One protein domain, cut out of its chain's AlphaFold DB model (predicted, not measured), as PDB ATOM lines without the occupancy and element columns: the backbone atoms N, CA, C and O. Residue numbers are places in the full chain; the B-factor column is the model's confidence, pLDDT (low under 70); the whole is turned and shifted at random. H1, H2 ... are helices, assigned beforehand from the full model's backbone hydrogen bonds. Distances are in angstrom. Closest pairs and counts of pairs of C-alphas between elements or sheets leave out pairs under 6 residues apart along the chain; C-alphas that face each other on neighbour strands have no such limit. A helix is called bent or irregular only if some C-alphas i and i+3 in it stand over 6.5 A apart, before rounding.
ATOM      1  N   GLY A 341      25.973 -25.794  35.926       59.25
ATOM      2  CA  GLY A 341      25.853 -25.418  37.333       59.25
ATOM      3  C   GLY A 341      26.174 -26.579  38.271       59.25
ATOM      4  O   GLY A 341      26.792 -26.385  39.317       59.25
ATOM      5  N   ALA A 342      25.825 -27.806  37.884       60.59
ATOM      6  CA  ALA A 342      26.217 -28.988  38.629       60.59
ATOM      7  C   ALA A 342      27.744 -29.196  38.550       60.59
ATOM      8  O   ALA A 342      28.406 -29.248  39.585       60.59
ATOM      9  N   ALA A 343      28.340 -29.192  37.353       58.97
ATOM     10  CA  ALA A 343      29.796 -29.315  37.203       58.97
ATOM     11  C   ALA A 343      30.575 -28.224  37.967       58.97
ATOM     12  O   ALA A 343      31.603 -28.514  38.587       58.97
ATOM     13  N   LEU A 344      30.063 -26.988  37.974       66.62
ATOM     14  CA  LEU A 344      30.586 -25.887  38.780       66.62
ATOM     15  C   LEU A 344      30.585 -26.228  40.277       66.62
ATOM     16  O   LEU A 344      31.618 -26.062  40.927       66.62
ATOM     17  N   ARG A 345      29.466 -26.741  40.808       70.06
ATOM     18  CA  ARG A 345      29.358 -27.185  42.208       70.06
ATOM     19  C   ARG A 345      30.345 -28.301  42.534       70.06
ATOM     20  O   ARG A 345      31.105 -28.169  43.485       70.06
ATOM     21  N   GLY A 346      30.426 -29.339  41.699       63.69
ATOM     22  CA  GLY A 346      31.368 -30.445  41.912       63.69
ATOM     23  C   GLY A 346      32.837 -29.996  41.928       63.69
ATOM     24  O   GLY A 346      33.628 -30.466  42.750       63.69
ATOM     25  N   LEU A 347      33.210 -29.045  41.062       65.62
ATOM     26  CA  LEU A 347      34.557 -28.468  41.058       65.62
ATOM     27  C   LEU A 347      34.808 -27.580  42.287       65.62
ATOM     28  O   LEU A 347      35.919 -27.582  42.819       65.62
ATOM     29  N   ALA A 348      33.796 -26.839  42.739       74.12
ATOM     30  CA  ALA A 348      33.873 -26.011  43.936       74.12
ATOM     31  C   ALA A 348      34.027 -26.856  45.213       74.12
ATOM     32  O   ALA A 348      34.924 -26.567  46.008       74.12
ATOM     33  N   ASP A 349      33.256 -27.939  45.360       69.94
ATOM     34  CA  ASP A 349      33.384 -28.903  46.465       69.94
ATOM     35  C   ASP A 349      34.807 -29.473  46.522       69.94
ATOM     36  O   ASP A 349      35.477 -29.443  47.558       69.94
ATOM     37  N   PHE A 350      35.319 -29.922  45.373       68.69
ATOM     38  CA  PHE A 350      36.679 -30.441  45.275       68.69
ATOM     39  C   PHE A 350      37.731 -29.388  45.644       68.69
ATOM     40  O   PHE A 350      38.669 -29.676  46.391       68.69
ATOM     41  N   ALA A 351      37.594 -28.163  45.128       72.06
ATOM     42  CA  ALA A 351      38.528 -27.074  45.393       72.06
ATOM     43  C   ALA A 351      38.577 -26.718  46.888       72.06
ATOM     44  O   ALA A 351      39.663 -26.533  47.446       72.06
ATOM     45  N   LEU A 352      37.411 -26.686  47.539       76.12
ATOM     46  CA  LEU A 352      37.260 -26.448  48.970       76.12
ATOM     47  C   LEU A 352      37.999 -27.523  49.784       76.12
ATOM     48  O   LEU A 352      38.879 -27.209  50.589       76.12
ATOM     49  N   GLU A 353      37.723 -28.792  49.492       72.44
ATOM     50  CA  GLU A 353      38.322 -29.953  50.149       72.44
ATOM     51  C   GLU A 353      39.843 -30.065  49.942       72.44
ATOM     52  O   GLU A 353      40.600 -30.404  50.865       72.44
ATOM     53  N   ALA A 354      40.307 -29.775  48.726       68.25
ATOM     54  CA  ALA A 354      41.721 -29.793  48.379       68.25
ATOM     55  C   ALA A 354      42.484 -28.656  49.073       68.25
ATOM     56  O   ALA A 354      43.621 -28.862  49.521       68.25
ATOM     57  N   SER A 355      41.874 -27.473  49.198       71.31
ATOM     58  CA  SER A 355      42.497 -26.314  49.847       71.31
ATOM     59  C   SER A 355      42.800 -26.591  51.326       71.31
ATOM     60  O   SER A 355      43.927 -26.345  51.779       71.31
ATOM     61  N   ALA A 356      41.859 -27.211  52.049       74.00
ATOM     62  CA  ALA A 356      41.999 -27.569  53.459       74.00
ATOM     63  C   ALA A 356      43.174 -28.532  53.691       74.00
ATOM     64  O   ALA A 356      44.050 -28.290  54.519       74.00
ATOM     65  N   ARG A 357      43.245 -29.608  52.898       76.06
ATOM     66  CA  ARG A 357      44.217 -30.699  53.094       76.06
ATOM     67  C   ARG A 357      45.623 -30.369  52.595       76.06
ATOM     68  O   ARG A 357      46.614 -30.866  53.135       76.06
ATOM     69  N   SER A 358      45.734 -29.550  51.550       66.81
ATOM     70  CA  SER A 358      47.025 -29.235  50.920       66.81
ATOM     71  C   SER A 358      47.673 -27.951  51.445       66.81
ATOM     72  O   SER A 358      48.900 -27.806  51.329       66.81
ATOM     73  N   ALA A 359      46.878 -27.051  52.040       72.06
ATOM     74  CA  ALA A 359      47.241 -25.664  52.339       72.06
ATOM     75  C   ALA A 359      47.612 -24.834  51.092       72.06
ATOM     76  O   ALA A 359      48.440 -23.917  51.165       72.06
ATOM     77  N   ALA A 360      47.048 -25.185  49.933       69.81
ATOM     78  CA  ALA A 360      47.193 -24.428  48.697       69.81
ATOM     79  C   ALA A 360      46.009 -23.473  48.517       69.81
ATOM     80  O   ALA A 360      44.861 -23.903  48.581       69.81
ATOM     81  N   ASP A 361      46.296 -22.190  48.281       73.88
ATOM     82  CA  ASP A 361      45.273 -21.249  47.822       73.88
ATOM     83  C   ASP A 361      44.741 -21.693  46.448       73.88
ATOM     84  O   ASP A 361      45.445 -22.371  45.688       73.88
ATOM     85  N   LEU A 362      43.539 -21.238  46.094       72.25
ATOM     86  CA  LEU A 362      43.013 -21.405  44.742       72.25
ATOM     87  C   LEU A 362      43.966 -20.748  43.736       72.25
ATOM     88  O   LEU A 362      44.341 -19.578  43.865       72.25
ATOM     89  N   SER A 363      44.402 -21.525  42.746       63.88
ATOM     90  CA  SER A 363      45.324 -21.034  41.728       63.88
ATOM     91  C   SER A 363      44.589 -20.086  40.770       63.88
ATOM     92  O   SER A 363      43.417 -20.326  40.473       63.88
ATOM     93  N   PRO A 364      45.243 -19.036  40.231       61.53
ATOM     94  CA  PRO A 364      44.605 -18.157  39.248       61.53
ATOM     95  C   PRO A 364      43.961 -18.913  38.068       61.53
ATOM     96  O   PRO A 364      42.852 -18.555  37.677       61.53
ATOM     97  N   PRO A 365      44.565 -20.000  37.544       58.94
ATOM     98  CA  PRO A 365      43.914 -20.849  36.555       58.94
ATOM     99  C   PRO A 365      42.602 -21.508  36.991       58.94
ATOM    100  O   PRO A 365      41.635 -21.504  36.233       58.94
ATOM    101  N   LEU A 366      42.561 -22.076  38.200       62.66
ATOM    102  CA  LEU A 366      41.354 -22.699  38.743       62.66
ATOM    103  C   LEU A 366      40.253 -21.654  38.935       62.66
ATOM    104  O   LEU A 366      39.111 -21.890  38.555       62.66
ATOM    105  N   VAL A 367      40.618 -20.478  39.450       70.12
ATOM    106  CA  VAL A 367      39.700 -19.343  39.605       70.12
ATOM    107  C   VAL A 367      39.130 -18.906  38.250       70.12
ATOM    108  O   VAL A 367      37.927 -18.693  38.138       70.12
ATOM    109  N   ALA A 368      39.957 -18.835  37.201       64.38
ATOM    110  CA  ALA A 368      39.495 -18.502  35.854       64.38
ATOM    111  C   ALA A 368      38.533 -19.558  35.274       64.38
ATOM    112  O   ALA A 368      37.541 -19.197  34.643       64.38
ATOM    113  N   GLY A 369      38.798 -20.850  35.508       62.88
ATOM    114  CA  GLY A 369      37.911 -21.942  35.091       62.88
ATOM    115  C   GLY A 369      36.558 -21.914  35.809       62.88
ATOM    116  O   GLY A 369      35.518 -21.994  35.162       62.88
ATOM    117  N   LEU A 370      36.567 -21.718  37.131       70.62
ATOM    118  CA  LEU A 370      35.350 -21.560  37.933       70.62
ATOM    119  C   LEU A 370      34.531 -20.340  37.492       70.62
ATOM    120  O   LEU A 370      33.322 -20.450  37.320       70.62
ATOM    121  N   ALA A 371      35.181 -19.199  37.244       71.12
ATOM    122  CA  ALA A 371      34.512 -17.993  36.758       71.12
ATOM    123  C   ALA A 371      33.874 -18.192  35.370       71.12
ATOM    124  O   ALA A 371      32.777 -17.696  35.112       71.12
ATOM    125  N   ALA A 372      34.535 -18.935  34.475       67.19
ATOM    126  CA  ALA A 372      33.986 -19.259  33.161       67.19
ATOM    127  C   ALA A 372      32.741 -20.152  33.269       67.19
ATOM    128  O   ALA A 372      31.717 -19.827  32.669       67.19
ATOM    129  N   LEU A 373      32.803 -21.212  34.081       65.25
ATOM    130  CA  LEU A 373      31.670 -22.111  34.322       65.25
ATOM    131  C   LEU A 373      30.501 -21.400  35.004       65.25
ATOM    132  O   LEU A 373      29.353 -21.614  34.628       65.25
ATOM    133  N   ALA A 374      30.780 -20.525  35.969       72.94
ATOM    134  CA  ALA A 374      29.764 -19.707  36.621       72.94
ATOM    135  C   ALA A 374      29.030 -18.821  35.608       72.94
ATOM    136  O   ALA A 374      27.807 -18.861  35.514       72.94
ATOM    137  N   ARG A 375      29.780 -18.123  34.748       75.06
ATOM    138  CA  ARG A 375      29.202 -17.304  33.678       75.06
ATOM    139  C   ARG A 375      28.365 -18.121  32.691       75.06
ATOM    140  O   ARG A 375      27.301 -17.664  32.292       75.06
ATOM    141  N   GLU A 376      28.833 -19.299  32.282       64.12
ATOM    142  CA  GLU A 376      28.118 -20.148  31.315       64.12
ATOM    143  C   GLU A 376      26.891 -20.847  31.922       64.12
ATOM    144  O   GLU A 376      25.917 -21.090  31.215       64.12
ATOM    145  N   SER A 377      26.899 -21.111  33.230       66.25
ATOM    146  CA  SER A 377      25.756 -21.661  33.976       66.25
ATOM    147  C   SER A 377      24.775 -20.603  34.492       66.25
ATOM    148  O   SER A 377      23.745 -20.956  35.058       66.25
ATOM    149  N   GLY A 378      25.077 -19.311  34.323       77.75
ATOM    150  CA  GLY A 378      24.269 -18.215  34.865       77.75
ATOM    151  C   GLY A 378      24.376 -18.038  36.386       77.75
ATOM    152  O   GLY A 378      23.593 -17.288  36.963       77.75
ATOM    153  N   VAL A 379      25.337 -18.696  37.043       83.31
ATOM    154  CA  VAL A 379      25.606 -18.529  38.478       83.31
ATOM    155  C   VAL A 379      26.433 -17.253  38.687       83.31
ATOM    156  O   VAL A 379      27.508 -17.121  38.094       83.31
ATOM    157  N   PRO A 380      25.991 -16.305  39.531       86.88
ATOM    158  CA  PRO A 380      26.677 -15.028  39.722       86.88
ATOM    159  C   PRO A 380      27.873 -15.164  40.682       86.88
ATOM    160  O   PRO A 380      27.864 -14.580  41.756       86.88
ATOM    161  N   ALA A 381      28.898 -15.945  40.322       86.62
ATOM    162  CA  ALA A 381      30.075 -16.141  41.174       86.62
ATOM    163  C   ALA A 381      31.118 -15.015  41.013       86.62
ATOM    164  O   ALA A 381      31.654 -14.774  39.925       86.62
ATOM    165  N   SER A 382      31.457 -14.373  42.125       92.50
ATOM    166  CA  SER A 382      32.321 -13.205  42.243       92.50
ATOM    167  C   SER A 382      33.718 -13.606  42.713       92.50
ATOM    168  O   SER A 382      34.014 -13.704  43.904       92.50
ATOM    169  N   PHE A 383      34.623 -13.815  41.758       86.19
ATOM    170  CA  PHE A 383      35.994 -14.233  42.043       86.19
ATOM    171  C   PHE A 383      37.002 -13.084  42.006       86.19
ATOM    172  O   PHE A 383      37.107 -12.363  41.014       86.19
ATOM    173  N   ALA A 384      37.861 -12.988  43.026       86.75
ATOM    174  CA  ALA A 384      39.039 -12.137  42.966       86.75
ATOM    175  C   ALA A 384      40.116 -12.772  42.065       86.75
ATOM    176  O   ALA A 384      40.684 -13.810  42.413       86.75
ATOM    177  N   VAL A 385      40.434 -12.154  40.925       76.69
ATOM    178  CA  VAL A 385      41.443 -12.638  39.963       76.69
ATOM    179  C   VAL A 385      42.731 -11.817  40.061       76.69
ATOM    180  O   VAL A 385      42.693 -10.596  40.188       76.69
ATOM    181  N   GLU A 386      43.895 -12.464  40.002       70.69
ATOM    182  CA  GLU A 386      45.167 -11.738  39.939       70.69
ATOM    183  C   GLU A 386      45.441 -11.191  38.525       70.69
ATOM    184  O   GLU A 386      45.188 -11.896  37.547       70.69
ATOM    185  N   PRO A 387      46.007  -9.973  38.392       69.31
ATOM    186  CA  PRO A 387      46.464  -9.086  39.467       69.31
ATOM    187  C   PRO A 387      45.306  -8.370  40.190       69.31
ATOM    188  O   PRO A 387      44.371  -7.880  39.566       69.31
ATOM    189  N   PHE A 388      45.386  -8.280  41.525       76.38
ATOM    190  CA  PHE A 388      44.340  -7.654  42.356       76.38
ATOM    191  C   PHE A 388      44.348  -6.124  42.322       76.38
ATOM    192  O   PHE A 388      43.343  -5.491  42.630       76.38
ATOM    193  N   VAL A 389      45.483  -5.523  41.975       67.00
ATOM    194  CA  VAL A 389      45.631  -4.073  41.858       67.00
ATOM    195  C   VAL A 389      46.096  -3.750  40.459       67.00
ATOM    196  O   VAL A 389      47.006  -4.396  39.933       67.00
ATOM    197  N   HIS A 390      45.486  -2.732  39.866       62.94
ATOM    198  CA  HIS A 390      45.926  -2.228  38.582       62.94
ATOM    199  C   HIS A 390      47.291  -1.550  38.734       62.94
ATOM    200  O   HIS A 390      47.419  -0.568  39.467       62.94
ATOM    201  N   GLY A 391      48.305  -2.061  38.032       52.81
ATOM    202  CA  GLY A 391      49.684  -1.570  38.138       52.81
ATOM    203  C   GLY A 391      49.816  -0.074  37.842       52.81
ATOM    204  O   GLY A 391      50.527   0.625  38.560       52.81
ATOM    205  N   ASP A 392      49.070   0.415  36.848       48.50
ATOM    206  CA  ASP A 392      49.151   1.813  36.402       48.50
ATOM    207  C   ASP A 392      48.394   2.797  37.302       48.50
ATOM    208  O   ASP A 392      48.872   3.903  37.541       48.50
ATOM    209  N   PHE A 393      47.240   2.393  37.838       51.41
ATOM    210  CA  PHE A 393      46.331   3.292  38.558       51.41
ATOM    211  C   PHE A 393      46.413   3.155  40.072       51.41
ATOM    212  O   PHE A 393      45.877   3.999  40.777       51.41
ATOM    213  N   GLY A 394      47.055   2.100  40.582       59.75
ATOM    214  CA  GLY A 394      47.141   1.877  42.019       59.75
ATOM    215  C   GLY A 394      45.768   1.810  42.679       59.75
ATOM    216  O   GLY A 394      45.608   2.357  43.755       59.75
ATOM    217  N   ILE A 395      44.788   1.186  42.021       66.00
ATOM    218  CA  ILE A 395      43.448   0.917  42.559       66.00
ATOM    219  C   ILE A 395      43.141  -0.567  42.432       66.00
ATOM    220  O   ILE A 395      43.610  -1.240  41.504       66.00
ATOM    221  N   VAL A 396      42.354  -1.083  43.367       72.19
ATOM    222  CA  VAL A 396      41.937  -2.483  43.349       72.19
ATOM    223  C   VAL A 396      40.989  -2.726  42.170       72.19
ATOM    224  O   VAL A 396      40.196  -1.862  41.799       72.19
ATOM    225  N   THR A 397      41.085  -3.888  41.534       76.31
ATOM    226  CA  THR A 397      40.177  -4.284  40.453       76.31
ATOM    227  C   THR A 397      38.750  -4.518  40.968       76.31
ATOM    228  O   THR A 397      38.534  -4.902  42.116       76.31
ATOM    229  N   THR A 398      37.745  -4.279  40.122       80.56
ATOM    230  CA  THR A 398      36.318  -4.337  40.508       80.56
ATOM    231  C   THR A 398      35.897  -5.710  41.028       80.56
ATOM    232  O   THR A 398      35.134  -5.803  41.987       80.56
ATOM    233  N   HIS A 399      36.449  -6.781  40.461       83.62
ATOM    234  CA  HIS A 399      36.172  -8.153  40.882       83.62
ATOM    235  C   HIS A 399      36.643  -8.477  42.307       83.62
ATOM    236  O   HIS A 399      36.108  -9.387  42.934       83.62
ATOM    237  N   VAL A 400      37.604  -7.728  42.859       89.25
ATOM    238  CA  VAL A 400      38.027  -7.901  44.258       89.25
ATOM    239  C   VAL A 400      36.990  -7.336  45.221       89.25
ATOM    240  O   VAL A 400      36.727  -7.981  46.229       89.25
ATOM    241  N   LEU A 401      36.385  -6.177  44.925       91.88
ATOM    242  CA  LEU A 401      35.304  -5.636  45.761       91.88
ATOM    243  C   LEU A 401      34.099  -6.577  45.771       91.88
ATOM    244  O   LEU A 401      33.553  -6.844  46.836       91.88
ATOM    245  N   ALA A 402      33.743  -7.139  44.612       92.94
ATOM    246  CA  ALA A 402      32.674  -8.129  44.520       92.94
ATOM    247  C   ALA A 402      32.969  -9.361  45.400       92.94
ATOM    248  O   ALA A 402      32.147  -9.729  46.233       92.94
ATOM    249  N   ALA A 403      34.175  -9.930  45.307       95.06
ATOM    250  CA  ALA A 403      34.587 -11.051  46.156       95.06
ATOM    251  C   ALA A 403      34.671 -10.684  47.653       95.06
ATOM    252  O   ALA A 403      34.380 -11.510  48.518       95.06
ATOM    253  N   ALA A 404      35.066  -9.450  47.981       96.50
ATOM    254  CA  ALA A 404      35.123  -8.962  49.358       96.50
ATOM    255  C   ALA A 404      33.724  -8.784  49.961       96.50
ATOM    256  O   ALA A 404      33.534  -9.098  51.134       96.50
ATOM    257  N   ARG A 405      32.745  -8.344  49.161       96.88
ATOM    258  CA  ARG A 405      31.331  -8.281  49.555       96.88
ATOM    259  C   ARG A 405      30.811  -9.659  49.948       96.88
ATOM    260  O   ARG A 405      30.263  -9.811  51.029       96.88
ATOM    261  N   VAL A 406      31.081 -10.666  49.116       97.25
ATOM    262  CA  VAL A 406      30.684 -12.061  49.372       97.25
ATOM    263  C   VAL A 406      31.327 -12.600  50.648       97.25
ATOM    264  O   VAL A 406      30.670 -13.241  51.466       97.25
ATOM    265  N   ALA A 407      32.614 -12.315  50.861       97.75
ATOM    266  CA  ALA A 407      33.287 -12.681  52.103       97.75
ATOM    267  C   ALA A 407      32.679 -11.969  53.322       97.75
ATOM    268  O   ALA A 407      32.514 -12.606  54.358       97.75
ATOM    269  N   ALA A 408      32.313 -10.692  53.200       97.69
ATOM    270  CA  ALA A 408      31.667  -9.938  54.272       97.69
ATOM    271  C   ALA A 408      30.274 -10.478  54.623       97.69
ATOM    272  O   ALA A 408      29.941 -10.577  55.802       97.69
ATOM    273  N   GLU A 409      29.489 -10.866  53.617       96.75
ATOM    274  CA  GLU A 409      28.160 -11.463  53.796       96.75
ATOM    275  C   GLU A 409      28.234 -12.833  54.479       96.75
ATOM    276  O   GLU A 409      27.423 -13.122  55.355       96.75
ATOM    277  N   LEU A 410      29.233 -13.651  54.135       97.25
ATOM    278  CA  LEU A 410      29.401 -14.978  54.726       97.25
ATOM    279  C   LEU A 410      30.065 -14.949  56.116       97.25
ATOM    280  O   LEU A 410      29.743 -15.778  56.965       97.25
ATOM    281  N   LEU A 411      31.037 -14.058  56.337       97.88
ATOM    282  CA  LEU A 411      31.944 -14.119  57.493       97.88
ATOM    283  C   LEU A 411      31.712 -13.021  58.540       97.88
ATOM    284  O   LEU A 411      32.362 -13.062  59.590       97.88
ATOM    285  N   GLY A 412      30.798 -12.076  58.309       96.69
ATOM    286  CA  GLY A 412      30.392 -11.099  59.321       96.69
ATOM    287  C   GLY A 412      29.846 -11.775  60.590       96.69
ATOM    288  O   GLY A 412      29.066 -12.720  60.532       96.69
ATOM    289  N   GLY A 413      30.298 -11.331  61.759       95.38
ATOM    290  CA  GLY A 413      29.972 -11.882  63.077       95.38
ATOM    291  C   GLY A 413      30.674 -13.201  63.432       95.38
ATOM    292  O   GLY A 413      30.494 -13.718  64.543       95.38
ATOM    293  N   THR A 414      31.482 -13.766  62.528       96.88
ATOM    294  CA  THR A 414      32.098 -15.090  62.713       96.88
ATOM    295  C   THR A 414      33.453 -15.029  63.439       96.88
ATOM    296  O   THR A 414      34.066 -13.961  63.560       96.88
ATOM    297  N   PRO A 415      33.983 -16.171  63.927       97.19
ATOM    298  CA  PRO A 415      35.348 -16.236  64.446       97.19
ATOM    299  C   PRO A 415      36.420 -15.749  63.458       97.19
ATOM    300  O   PRO A 415      37.439 -15.233  63.910       97.19
ATOM    301  N   TYR A 416      36.210 -15.854  62.139       97.62
ATOM    302  CA  TYR A 416      37.148 -15.356  61.126       97.62
ATOM    303  C   TYR A 416      37.368 -13.847  61.261       97.62
ATOM    304  O   TYR A 416      38.511 -13.381  61.315       97.62
ATOM    305  N   GLU A 417      36.268 -13.098  61.366       96.88
ATOM    306  CA  GLU A 417      36.264 -11.644  61.529       96.88
ATOM    307  C   GLU A 417      37.010 -11.234  62.802       96.88
ATOM    308  O   GLU A 417      37.997 -10.491  62.744       96.88
ATOM    309  N   ARG A 418      36.596 -11.802  63.944       97.19
ATOM    310  CA  ARG A 418      37.202 -11.541  65.259       97.19
ATOM    311  C   ARG A 418      38.675 -11.931  65.292       97.19
ATOM    312  O   ARG A 418      39.505 -11.189  65.821       97.19
ATOM    313  N   TYR A 419      39.028 -13.072  64.699       96.94
ATOM    314  CA  TYR A 419      40.406 -13.541  64.662       96.94
ATOM    315  C   TYR A 419      41.283 -12.563  63.894       96.94
ATOM    316  O   TYR A 419      42.328 -12.164  64.401       96.94
ATOM    317  N   HIS A 420      40.882 -12.149  62.694       94.81
ATOM    318  CA  HIS A 420      41.688 -11.254  61.868       94.81
ATOM    319  C   HIS A 420      41.553  -9.770  62.234       94.81
ATOM    320  O   HIS A 420      42.314  -8.963  61.688       94.81
ATOM    321  N   GLY A 421      40.640  -9.411  63.146       94.31
ATOM    322  CA  GLY A 421      40.316  -8.020  63.464       94.31
ATOM    323  C   GLY A 421      39.872  -7.273  62.210       94.31
ATOM    324  O   GLY A 421      40.470  -6.257  61.854       94.31
ATOM    325  N   ILE A 422      38.965  -7.879  61.446       95.62
ATOM    326  CA  ILE A 422      38.350  -7.274  60.259       95.62
ATOM    327  C   ILE A 422      37.045  -6.624  60.721       95.62
ATOM    328  O   ILE A 422      36.412  -7.136  61.632       95.62
ATOM    329  N   ASP A 423      36.671  -5.502  60.117       96.44
ATOM    330  CA  ASP A 423      35.318  -4.955  60.213       96.44
ATOM    331  C   ASP A 423      34.621  -5.272  58.888       96.44
ATOM    332  O   ASP A 423      34.828  -4.583  57.881       96.44
ATOM    333  N   TYR A 424      33.882  -6.383  58.847       97.50
ATOM    334  CA  TYR A 424      33.220  -6.799  57.615       97.50
ATOM    335  C   TYR A 424      32.020  -5.912  57.274       97.50
ATOM    336  O   TYR A 424      31.685  -5.803  56.095       97.50
ATOM    337  N   ALA A 425      31.435  -5.209  58.248       97.38
ATOM    338  CA  ALA A 425      30.413  -4.204  57.968       97.38
ATOM    339  C   ALA A 425      31.003  -3.041  57.152       97.38
ATOM    340  O   ALA A 425      30.433  -2.658  56.128       97.38
ATOM    341  N   ALA A 426      32.191  -2.552  57.524       96.81
ATOM    342  CA  ALA A 426      32.911  -1.542  56.748       96.81
ATOM    343  C   ALA A 426      33.358  -2.065  55.371       96.81
ATOM    344  O   ALA A 426      33.236  -1.355  54.372       96.81
ATOM    345  N   VAL A 427      33.845  -3.312  55.287       96.56
ATOM    346  CA  VAL A 427      34.210  -3.941  53.999       96.56
ATOM    347  C   VAL A 427      33.011  -4.018  53.057       96.56
ATOM    348  O   VAL A 427      33.146  -3.686  51.878       96.56
ATOM    349  N   ARG A 428      31.841  -4.412  53.569       96.19
ATOM    350  CA  ARG A 428      30.599  -4.461  52.793       96.19
ATOM    351  C   ARG A 428      30.179  -3.072  52.323       96.19
ATOM    352  O   ARG A 428      29.944  -2.901  51.133       96.19
ATOM    353  N   ALA A 429      30.196  -2.075  53.210       96.56
ATOM    354  CA  ALA A 429      29.873  -0.692  52.855       96.56
ATOM    355  C   ALA A 429      30.789  -0.139  51.745       96.56
ATOM    356  O   ALA A 429      30.306   0.494  50.809       96.56
ATOM    357  N   MET A 430      32.098  -0.424  51.802       95.06
ATOM    358  CA  MET A 430      33.035  -0.057  50.732       95.06
ATOM    359  C   MET A 430      32.714  -0.762  49.410       95.06
ATOM    360  O   MET A 430      32.781  -0.138  48.352       95.06
ATOM    361  N   ALA A 431      32.364  -2.048  49.449       93.56
ATOM    362  CA  ALA A 431      32.013  -2.791  48.244       93.56
ATOM    363  C   ALA A 431      30.705  -2.289  47.609       93.56
ATOM    364  O   ALA A 431      30.671  -2.092  46.394       93.56
ATOM    365  N   ASP A 432      29.681  -2.015  48.420       93.06
ATOM    366  CA  ASP A 432      28.387  -1.485  47.970       93.06
ATOM    367  C   ASP A 432      28.524  -0.069  47.382       93.06
ATOM    368  O   ASP A 432      27.877   0.261  46.390       93.06
ATOM    369  N   ALA A 433      29.426   0.749  47.936       93.75
ATOM    370  CA  ALA A 433      29.755   2.076  47.412       93.75
ATOM    371  C   ALA A 433      30.703   2.052  46.192       93.75
ATOM    372  O   ALA A 433      30.956   3.096  45.588       93.75
ATOM    373  N   GLY A 434      31.267   0.892  45.829       91.12
ATOM    374  CA  GLY A 434      32.297   0.796  44.790       91.12
ATOM    375  C   GLY A 434      33.618   1.489  45.159       91.12
ATOM    376  O   GLY A 434      34.388   1.866  44.266       91.12
ATOM    377  N   ASP A 435      33.897   1.657  46.456       87.88
ATOM    378  CA  ASP A 435      35.041   2.400  46.989       87.88
ATOM    379  C   ASP A 435      36.349   1.594  46.907       87.88
ATOM    380  O   ASP A 435      36.857   0.998  47.865       87.88
ATOM    381  N   ARG A 436      36.916   1.569  45.700       86.25
ATOM    382  CA  ARG A 436      38.183   0.881  45.401       86.25
ATOM    383  C   ARG A 436      39.382   1.514  46.105       86.25
ATOM    384  O   ARG A 436      40.379   0.825  46.330       86.25
ATOM    385  N   GLU A 437      39.306   2.805  46.414       82.56
ATOM    386  CA  GLU A 437      40.385   3.552  47.057       82.56
ATOM    387  C   GLU A 437      40.395   3.298  48.566       82.56
ATOM    388  O   GLU A 437      41.427   2.893  49.108       82.56
ATOM    389  N   GLY A 438      39.240   3.415  49.225       86.25
ATOM    390  CA  GLY A 438      39.057   3.053  50.630       86.25
ATOM    391  C   GLY A 438      39.431   1.601  50.904       86.25
ATOM    392  O   GLY A 438      40.153   1.311  51.863       86.25
ATOM    393  N   PHE A 439      39.070   0.679  50.006       89.94
ATOM    394  CA  PHE A 439      39.467  -0.720  50.154       89.94
ATOM    395  C   PHE A 439      40.990  -0.916  50.049       89.94
ATOM    396  O   PHE A 439      41.583  -1.703  50.797       89.94
ATOM    397  N   LEU A 440      41.664  -0.178  49.158       85.00
ATOM    398  CA  LEU A 440      43.126  -0.202  49.071       85.00
ATOM    399  C   LEU A 440      43.789   0.388  50.321       85.00
ATOM    400  O   LEU A 440      44.814  -0.131  50.783       85.00
ATOM    401  N   LEU A 441      43.218   1.468  50.860       84.31
ATOM    402  CA  LEU A 441      43.656   2.108  52.097       84.31
ATOM    403  C   LEU A 441      43.555   1.133  53.270       84.31
ATOM    404  O   LEU A 441      44.541   0.951  53.991       84.31
ATOM    405  N   LEU A 442      42.432   0.418  53.384       89.19
ATOM    406  CA  LEU A 442      42.250  -0.653  54.362       89.19
ATOM    407  C   LEU A 442      43.329  -1.734  54.202       89.19
ATOM    408  O   LEU A 442      44.009  -2.077  55.172       89.19
ATOM    409  N   CYS A 443      43.540  -2.246  52.985       87.81
ATOM    410  CA  CYS A 443      44.583  -3.245  52.724       87.81
ATOM    411  C   CYS A 443      45.980  -2.738  53.120       87.81
ATOM    412  O   CYS A 443      46.774  -3.477  53.703       87.81
ATOM    413  N   SER A 444      46.288  -1.474  52.827       82.94
ATOM    414  CA  SER A 444      47.586  -0.857  53.127       82.94
ATOM    415  C   SER A 444      47.810  -0.701  54.631       82.94
ATOM    416  O   SER A 444      48.874  -1.080  55.132       82.94
ATOM    417  N   ALA A 445      46.798  -0.210  55.352       85.31
ATOM    418  CA  ALA A 445      46.828  -0.064  56.803       85.31
ATOM    419  C   ALA A 445      47.020  -1.425  57.488       85.31
ATOM    420  O   ALA A 445      47.909  -1.588  58.325       85.31
ATOM    421  N   ARG A 446      46.268  -2.446  57.052       87.94
ATOM    422  CA  ARG A 446      46.389  -3.818  57.568       87.94
ATOM    423  C   ARG A 446      47.729  -4.474  57.237       87.94
ATOM    424  O   ARG A 446      48.213  -5.306  58.000       87.94
ATOM    425  N   ALA A 447      48.355  -4.092  56.126       84.75
ATOM    426  CA  ALA A 447      49.707  -4.517  55.776       84.75
ATOM    427  C   ALA A 447      50.806  -3.776  56.572       84.75
ATOM    428  O   ALA A 447      51.990  -4.027  56.334       84.75
ATOM    429  N   GLY A 448      50.448  -2.866  57.490       80.12
ATOM    430  CA  GLY A 448      51.390  -2.108  58.317       80.12
ATOM    431  C   GLY A 448      52.140  -1.010  57.559       80.12
ATOM    432  O   GLY A 448      53.230  -0.607  57.973       80.12
ATOM    433  N   ARG A 449      51.604  -0.533  56.428       71.31
ATOM    434  CA  ARG A 449      52.229   0.543  55.646       71.31
ATOM    435  C   ARG A 449      51.814   1.905  56.204       71.31
ATOM    436  O   ARG A 449      50.630   2.198  56.301       71.31
ATOM    437  N   ARG A 450      52.807   2.737  56.551       54.12
ATOM    438  CA  ARG A 450      52.611   4.100  57.089       54.12
ATOM    439  C   ARG A 450      52.110   5.109  56.052       54.12
ATOM    440  O   ARG A 450      51.492   6.090  56.430       54.12
ATOM    441  N   GLU A 451      52.363   4.862  54.767       55.34
ATOM    442  CA  GLU A 451      51.803   5.646  53.666       55.34
ATOM    443  C   GLU A 451      51.010   4.725  52.731       55.34
ATOM    444  O   GLU A 451      51.571   3.725  52.255       55.34
ATOM    445  N   PRO A 452      49.741   5.051  52.440       52.16
ATOM    446  CA  PRO A 452      48.970   4.401  51.393       52.16
ATOM    447  C   PRO A 452      49.713   4.397  50.061       52.16
ATOM    448  O   PRO A 452      50.359   5.378  49.686       52.16
ATOM    449  N   GLY A 453      49.576   3.313  49.304       50.78
ATOM    450  CA  GLY A 453      50.021   3.254  47.916       50.78
ATOM    451  C   GLY A 453      49.163   4.102  46.974       50.78
ATOM    452  O   GLY A 453      48.922   3.656  45.863       50.78
ATOM    453  N   LEU A 454      48.675   5.276  47.386       52.28
ATOM    454  CA  LEU A 454      47.968   6.165  46.470       52.28
ATOM    455  C   LEU A 454      48.945   6.675  45.397       52.28
ATOM    456  O   LEU A 454      50.127   6.916  45.706       52.28
ATOM    457  N   PRO A 455      48.489   6.821  44.140       48.03
ATOM    458  CA  PRO A 455      49.289   7.424  43.087       48.03
ATOM    459  C   PRO A 455      49.819   8.783  43.540       48.03
ATOM    460  O   PRO A 455      49.079   9.604  44.080       48.03
ATOM    461  N   ARG A 456      51.114   9.041  43.335       49.97
ATOM    462  CA  ARG A 456      51.622  10.405  43.511       49.97
ATOM    463  C   ARG A 456      51.098  11.266  42.361       49.97
ATOM    464  O   ARG A 456      51.067  10.814  41.219       49.97
ATOM    465  N   ALA A 457      50.773  12.527  42.648       48.16
ATOM    466  CA  ALA A 457      50.344  13.512  41.647       48.16
ATOM    467  C   ALA A 457      51.378  13.745  40.518       48.16
ATOM    468  O   ALA A 457      51.054  14.339  39.497       48.16
ATOM    469  N   ASP A 458      52.616  13.264  40.681       47.19
ATOM    470  CA  ASP A 458      53.707  13.367  39.708       47.19
ATOM    471  C   ASP A 458      53.794  12.183  38.718       47.19
ATOM    472  O   ASP A 458      54.743  12.110  37.935       47.19
ATOM    473  N   GLY A 459      52.840  11.240  38.758       44.19
ATOM    474  CA  GLY A 459      52.733  10.127  37.805       44.19
ATOM    475  C   GLY A 459      53.783   9.016  37.960       44.19
ATOM    476  O   GLY A 459      53.827   8.094  37.145       44.19
ATOM    477  N   ARG A 460      54.637   9.057  38.994       43.06
ATOM    478  CA  ARG A 460      55.659   8.025  39.251       43.06
ATOM    479  C   ARG A 460      55.140   6.954  40.212       43.06
ATOM    480  O   ARG A 460      55.423   6.973  41.411       43.06
ATOM    481  N   ASN A 461      54.417   5.976  39.674       49.56
ATOM    482  CA  ASN A 461      53.933   4.825  40.440       49.56
ATOM    483  C   ASN A 461      54.994   3.712  40.472       49.56
ATOM    484  O   ASN A 461      55.386   3.183  39.436       49.56
ATOM    485  N   SER A 462      55.471   3.341  41.668       48.78
ATOM    486  CA  SER A 462      56.257   2.111  41.841       48.78
ATOM    487  C   SER A 462      55.304   0.942  42.126       48.78
ATOM    488  O   SER A 462      54.586   1.013  43.130       48.78
ATOM    489  N   PRO A 463      55.323  -0.145  41.327       45.78
ATOM    490  CA  PRO A 463      54.504  -1.343  41.548       45.78
ATOM    491  C   PRO A 463      54.657  -1.949  42.954       45.78
ATOM    492  O   PRO A 463      53.744  -2.585  43.472       45.78
ATOM    493  N   GLU A 464      55.792  -1.720  43.621       48.19
ATOM    494  CA  GLU A 464      56.061  -2.200  44.985       48.19
ATOM    495  C   GLU A 464      55.242  -1.466  46.069       48.19
ATOM    496  O   GLU A 464      55.025  -2.003  47.168       48.19
ATOM    497  N   ARG A 465      54.785  -0.233  45.782       51.56
ATOM    498  CA  ARG A 465      53.914   0.565  46.667       51.56
ATOM    499  C   ARG A 465      52.440   0.203  46.493       51.56
ATOM    500  O   ARG A 465      51.742   0.151  47.500       51.56
ATOM    501  N   THR A 466      52.006  -0.090  45.269       51.22
ATOM    502  CA  THR A 466      50.597  -0.317  44.905       51.22
ATOM    503  C   THR A 466      50.193  -1.792  44.831       51.22
ATOM    504  O   THR A 466      49.039  -2.092  45.083       51.22
ATOM    505  N   ALA A 467      51.102  -2.727  44.532       56.59
ATOM    506  CA  ALA A 467      50.765  -4.130  44.236       56.59
ATOM    507  C   ALA A 467      51.759  -5.148  44.849       56.59
ATOM    508  O   ALA A 467      52.047  -6.194  44.268       56.59
ATOM    509  N   GLY A 468      52.330  -4.838  46.019       61.78
ATOM    510  CA  GLY A 468      53.341  -5.687  46.665       61.78
ATOM    511  C   GLY A 468      52.777  -6.925  47.397       61.78
ATOM    512  O   GLY A 468      51.620  -6.913  47.818       61.78
ATOM    513  N   PRO A 469      53.610  -7.952  47.682       68.00
ATOM    514  CA  PRO A 469      53.182  -9.195  48.341       68.00
ATOM    515  C   PRO A 469      52.395  -9.036  49.659       68.00
ATOM    516  O   PRO A 469      51.447  -9.792  49.861       68.00
ATOM    517  N   PRO A 470      52.713  -8.069  50.551       75.88
ATOM    518  CA  PRO A 470      51.909  -7.840  51.755       75.88
ATOM    519  C   PRO A 470      50.470  -7.408  51.456       75.88
ATOM    520  O   PRO A 470      49.562  -7.773  52.194       75.88
ATOM    521  N   LEU A 471      50.257  -6.649  50.377       77.44
ATOM    522  CA  LEU A 471      48.929  -6.196  49.973       77.44
ATOM    523  C   LEU A 471      48.131  -7.343  49.345       77.44
ATOM    524  O   LEU A 471      46.972  -7.538  49.694       77.44
ATOM    525  N   THR A 472      48.768  -8.146  48.485       80.62
ATOM    526  CA  THR A 472      48.180  -9.376  47.934       80.62
ATOM    527  C   THR A 472      47.687 -10.305  49.043       80.62
ATOM    528  O   THR A 472      46.602 -10.870  48.931       80.62
ATOM    529  N   GLU A 473      48.447 -10.437  50.133       85.62
ATOM    530  CA  GLU A 473      48.018 -11.234  51.286       85.62
ATOM    531  C   GLU A 473      46.814 -10.610  52.006       85.62
ATOM    532  O   GLU A 473      45.905 -11.341  52.390       85.62
ATOM    533  N   GLN A 474      46.745  -9.279  52.144       91.25
ATOM    534  CA  GLN A 474      45.562  -8.629  52.727       91.25
ATOM    535  C   GLN A 474      44.319  -8.790  51.857       91.25
ATOM    536  O   GLN A 474      43.256  -9.074  52.399       91.25
ATOM    537  N   VAL A 475      44.448  -8.707  50.529       90.38
ATOM    538  CA  VAL A 475      43.338  -9.024  49.620       90.38
ATOM    539  C   VAL A 475      42.878 -10.465  49.837       90.38
ATOM    540  O   VAL A 475      41.695 -10.687  50.058       90.38
ATOM    541  N   ARG A 476      43.803 -11.435  49.880       91.25
ATOM    542  CA  ARG A 476      43.473 -12.850  50.139       91.25
ATOM    543  C   ARG A 476      42.809 -13.072  51.500       91.25
ATOM    544  O   ARG A 476      41.978 -13.963  51.610       91.25
ATOM    545  N   ILE A 477      43.155 -12.297  52.528       94.69
ATOM    546  CA  ILE A 477      42.484 -12.356  53.836       94.69
ATOM    547  C   ILE A 477      41.072 -11.766  53.742       94.69
ATOM    548  O   ILE A 477      40.110 -12.408  54.147       94.69
ATOM    549  N   LEU A 478      40.927 -10.564  53.179       96.19
ATOM    550  CA  LEU A 478      39.637  -9.870  53.118       96.19
ATOM    551  C   LEU A 478      38.625 -10.576  52.204       96.19
ATOM    552  O   LEU A 478      37.436 -10.530  52.491       96.19
ATOM    553  N   THR A 479      39.083 -11.273  51.161       95.44
ATOM    554  CA  THR A 479      38.231 -12.069  50.256       95.44
ATOM    555  C   THR A 479      38.165 -13.555  50.623       95.44
ATOM    556  O   THR A 479      37.662 -14.363  49.839       95.44
ATOM    557  N   ALA A 480      38.739 -13.951  51.767       95.69
ATOM    558  CA  ALA A 480      38.892 -15.349  52.176       95.69
ATOM    559  C   ALA A 480      39.475 -16.260  51.070       95.69
ATOM    560  O   ALA A 480      39.103 -17.424  50.934       95.69
ATOM    561  N   GLY A 481      40.372 -15.726  50.235       90.31
ATOM    562  CA  GLY A 481      41.033 -16.458  49.156       90.31
ATOM    563  C   GLY A 481      40.067 -17.037  48.122       90.31
ATOM    564  O   GLY A 481      40.372 -18.084  47.554       90.31
ATOM    565  N   ASN A 482      38.924 -16.377  47.900       93.94
ATOM    566  CA  ASN A 482      37.801 -16.831  47.073       93.94
ATOM    567  C   ASN A 482      37.038 -18.058  47.601       93.94
ATOM    568  O   ASN A 482      36.122 -18.526  46.927       93.94
ATOM    569  N   LEU A 483      37.348 -18.567  48.799       95.50
ATOM    570  CA  LEU A 483      36.587 -19.673  49.388       95.50
ATOM    571  C   LEU A 483      35.143 -19.259  49.702       95.50
ATOM    572  O   LEU A 483      34.235 -20.068  49.548       95.50
ATOM    573  N   ALA A 484      34.913 -17.990  50.057       96.56
ATOM    574  CA  ALA A 484      33.567 -17.474  50.299       96.56
ATOM    575  C   ALA A 484      32.664 -17.569  49.058       96.56
ATOM    576  O   ALA A 484      31.510 -17.954  49.192       96.56
ATOM    577  N   ALA A 485      33.192 -17.314  47.854       95.38
ATOM    578  CA  ALA A 485      32.438 -17.444  46.602       95.38
ATOM    579  C   ALA A 485      32.043 -18.901  46.300       95.38
ATOM    580  O   ALA A 485      30.940 -19.158  45.820       95.38
ATOM    581  N   LEU A 486      32.907 -19.870  46.640       92.44
ATOM    582  CA  LEU A 486      32.577 -21.294  46.504       92.44
ATOM    583  C   LEU A 486      31.365 -21.670  47.361       92.44
ATOM    584  O   LEU A 486      30.494 -22.403  46.911       92.44
ATOM    585  N   VAL A 487      31.301 -21.162  48.590       94.69
ATOM    586  CA  VAL A 487      30.259 -21.540  49.553       94.69
ATOM    587  C   VAL A 487      28.986 -20.722  49.355       94.69
ATOM    588  O   VAL A 487      27.908 -21.289  49.233       94.69
ATOM    589  N   HIS A 488      29.104 -19.397  49.312       94.12
ATOM    590  CA  HIS A 488      27.961 -18.489  49.361       94.12
ATOM    591  C   HIS A 488      27.227 -18.367  48.021       94.12
ATOM    592  O   HIS A 488      26.002 -18.393  47.996       94.12
ATOM    593  N   GLU A 489      27.956 -18.256  46.906       93.69
ATOM    594  CA  GLU A 489      27.347 -18.038  45.583       93.69
ATOM    595  C   GLU A 489      27.184 -19.343  44.794       93.69
ATOM    596  O   GLU A 489      26.174 -19.531  44.119       93.69
ATOM    597  N   ILE A 490      28.161 -20.257  44.871       86.56
ATOM    598  CA  ILE A 490      28.101 -21.546  44.157       86.56
ATOM    599  C   ILE A 490      27.338 -22.611  44.965       86.56
ATOM    600  O   ILE A 490      26.754 -23.521  44.372       86.56
TER     601      ILE A 490
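What this domain is: This is residues 341 to 490 of the 573 residues of an uncharacterized protein of Streptomyces sp. ICC1 (UniProt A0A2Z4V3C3). A group of helices is built round H3 in the middle, with H5 and H9 packed on it, H6 side by side with H5, and H8 crossing H6; at one end of the long axis the hairpin of H1 and H2 joins this group where H1 packs on H9, and at the other end lie the loop of residues 447 to 462 and short H7. The printed part has 150 residues, with nine named helices, H1 to H9 in chain order, and no named strand; the class is all helix, with 95 residues in named helices. The whole is compact by its radius of gyration of the C-alphas, 15.4 A, yet elongated in outline, with spans of 50 by 31 by 31 A.

How they stand to each other: H1, residues 341 to 358, and H2, residues 364 to 377, form a helical hairpin at a shallow tilt of 23 degrees; H1 touches H2 with residues 341 to 348 alone, the closest C-alphas being those of Gly 341 and Ser 377, 5.0 A apart. H3, residues 398 to 411, is the hub, touching four helices. H4, residues 415 to 420, touches no helix, but is near H8, residues 469 to 478. H5, residues 424 to 432, touches H3 and runs the opposite way at a shallow tilt of 34.5 degrees, only just short of steep; the closest C-alphas are those of Ala 408 and Tyr 424, 4.8 A. H5 and H6, residues 436 to 446, form a helical hairpin at 25 degrees, closest at the C-alphas of Met 430 and Phe 439, 6.5 A. H3 and H6 only just touch, only at their ends, with 3 pairs of C-alphas within 8 A. H7, residues 463 to 466, touches no helix and meets H8 only through their link. H8 touches H6, about perpendicular at 73 degrees, with the C-alphas of Cys 443 and Gln 474 closest at 5.5 A. H3 and H8 only just touch, with 3 pairs of C-alphas within 8 A. H9, residues 480 to 488, touches H3 at a steep tilt of 67 degrees, closest at the C-alphas of Ala 407 and Ala 484, 5.1 A. H9 also touches H1, residues 345 to 352 alone, at a steep tilt of 40 degrees; the closest C-alphas are those of Ala 348 and Leu 486, 5.5 A. In H1, H2, H3, H4, H5, H6 and H8 every O i to N i+4 pair is within hydrogen-bond range; in H9 3 of 5 are, and H7 is too short for such a pair.

Where its parts are: H1 begins at C-alpha 341 (25.853, -25.418, 37.333) and is 25.4 A long. H2 is 19.9 A and H3 20.1 A long; H3 begins at C-alpha 398 (36.318, -4.337, 40.508). H9 is irregular, with C-alphas 481 and 484 7.6 A apart, and ends at C-alpha 488 (27.961, -18.489, 49.361).

The domain as a whole: The C-alphas farthest apart are those of Ala 342 and Asp 458, 50.5 A. The printed part has no cut; the links H2 to H3 and H6 to H7 are long. The mean pLDDT of the printed part is 77.9, and 49 residues are under 70, among them residues 389 to 395 and 450 to 469.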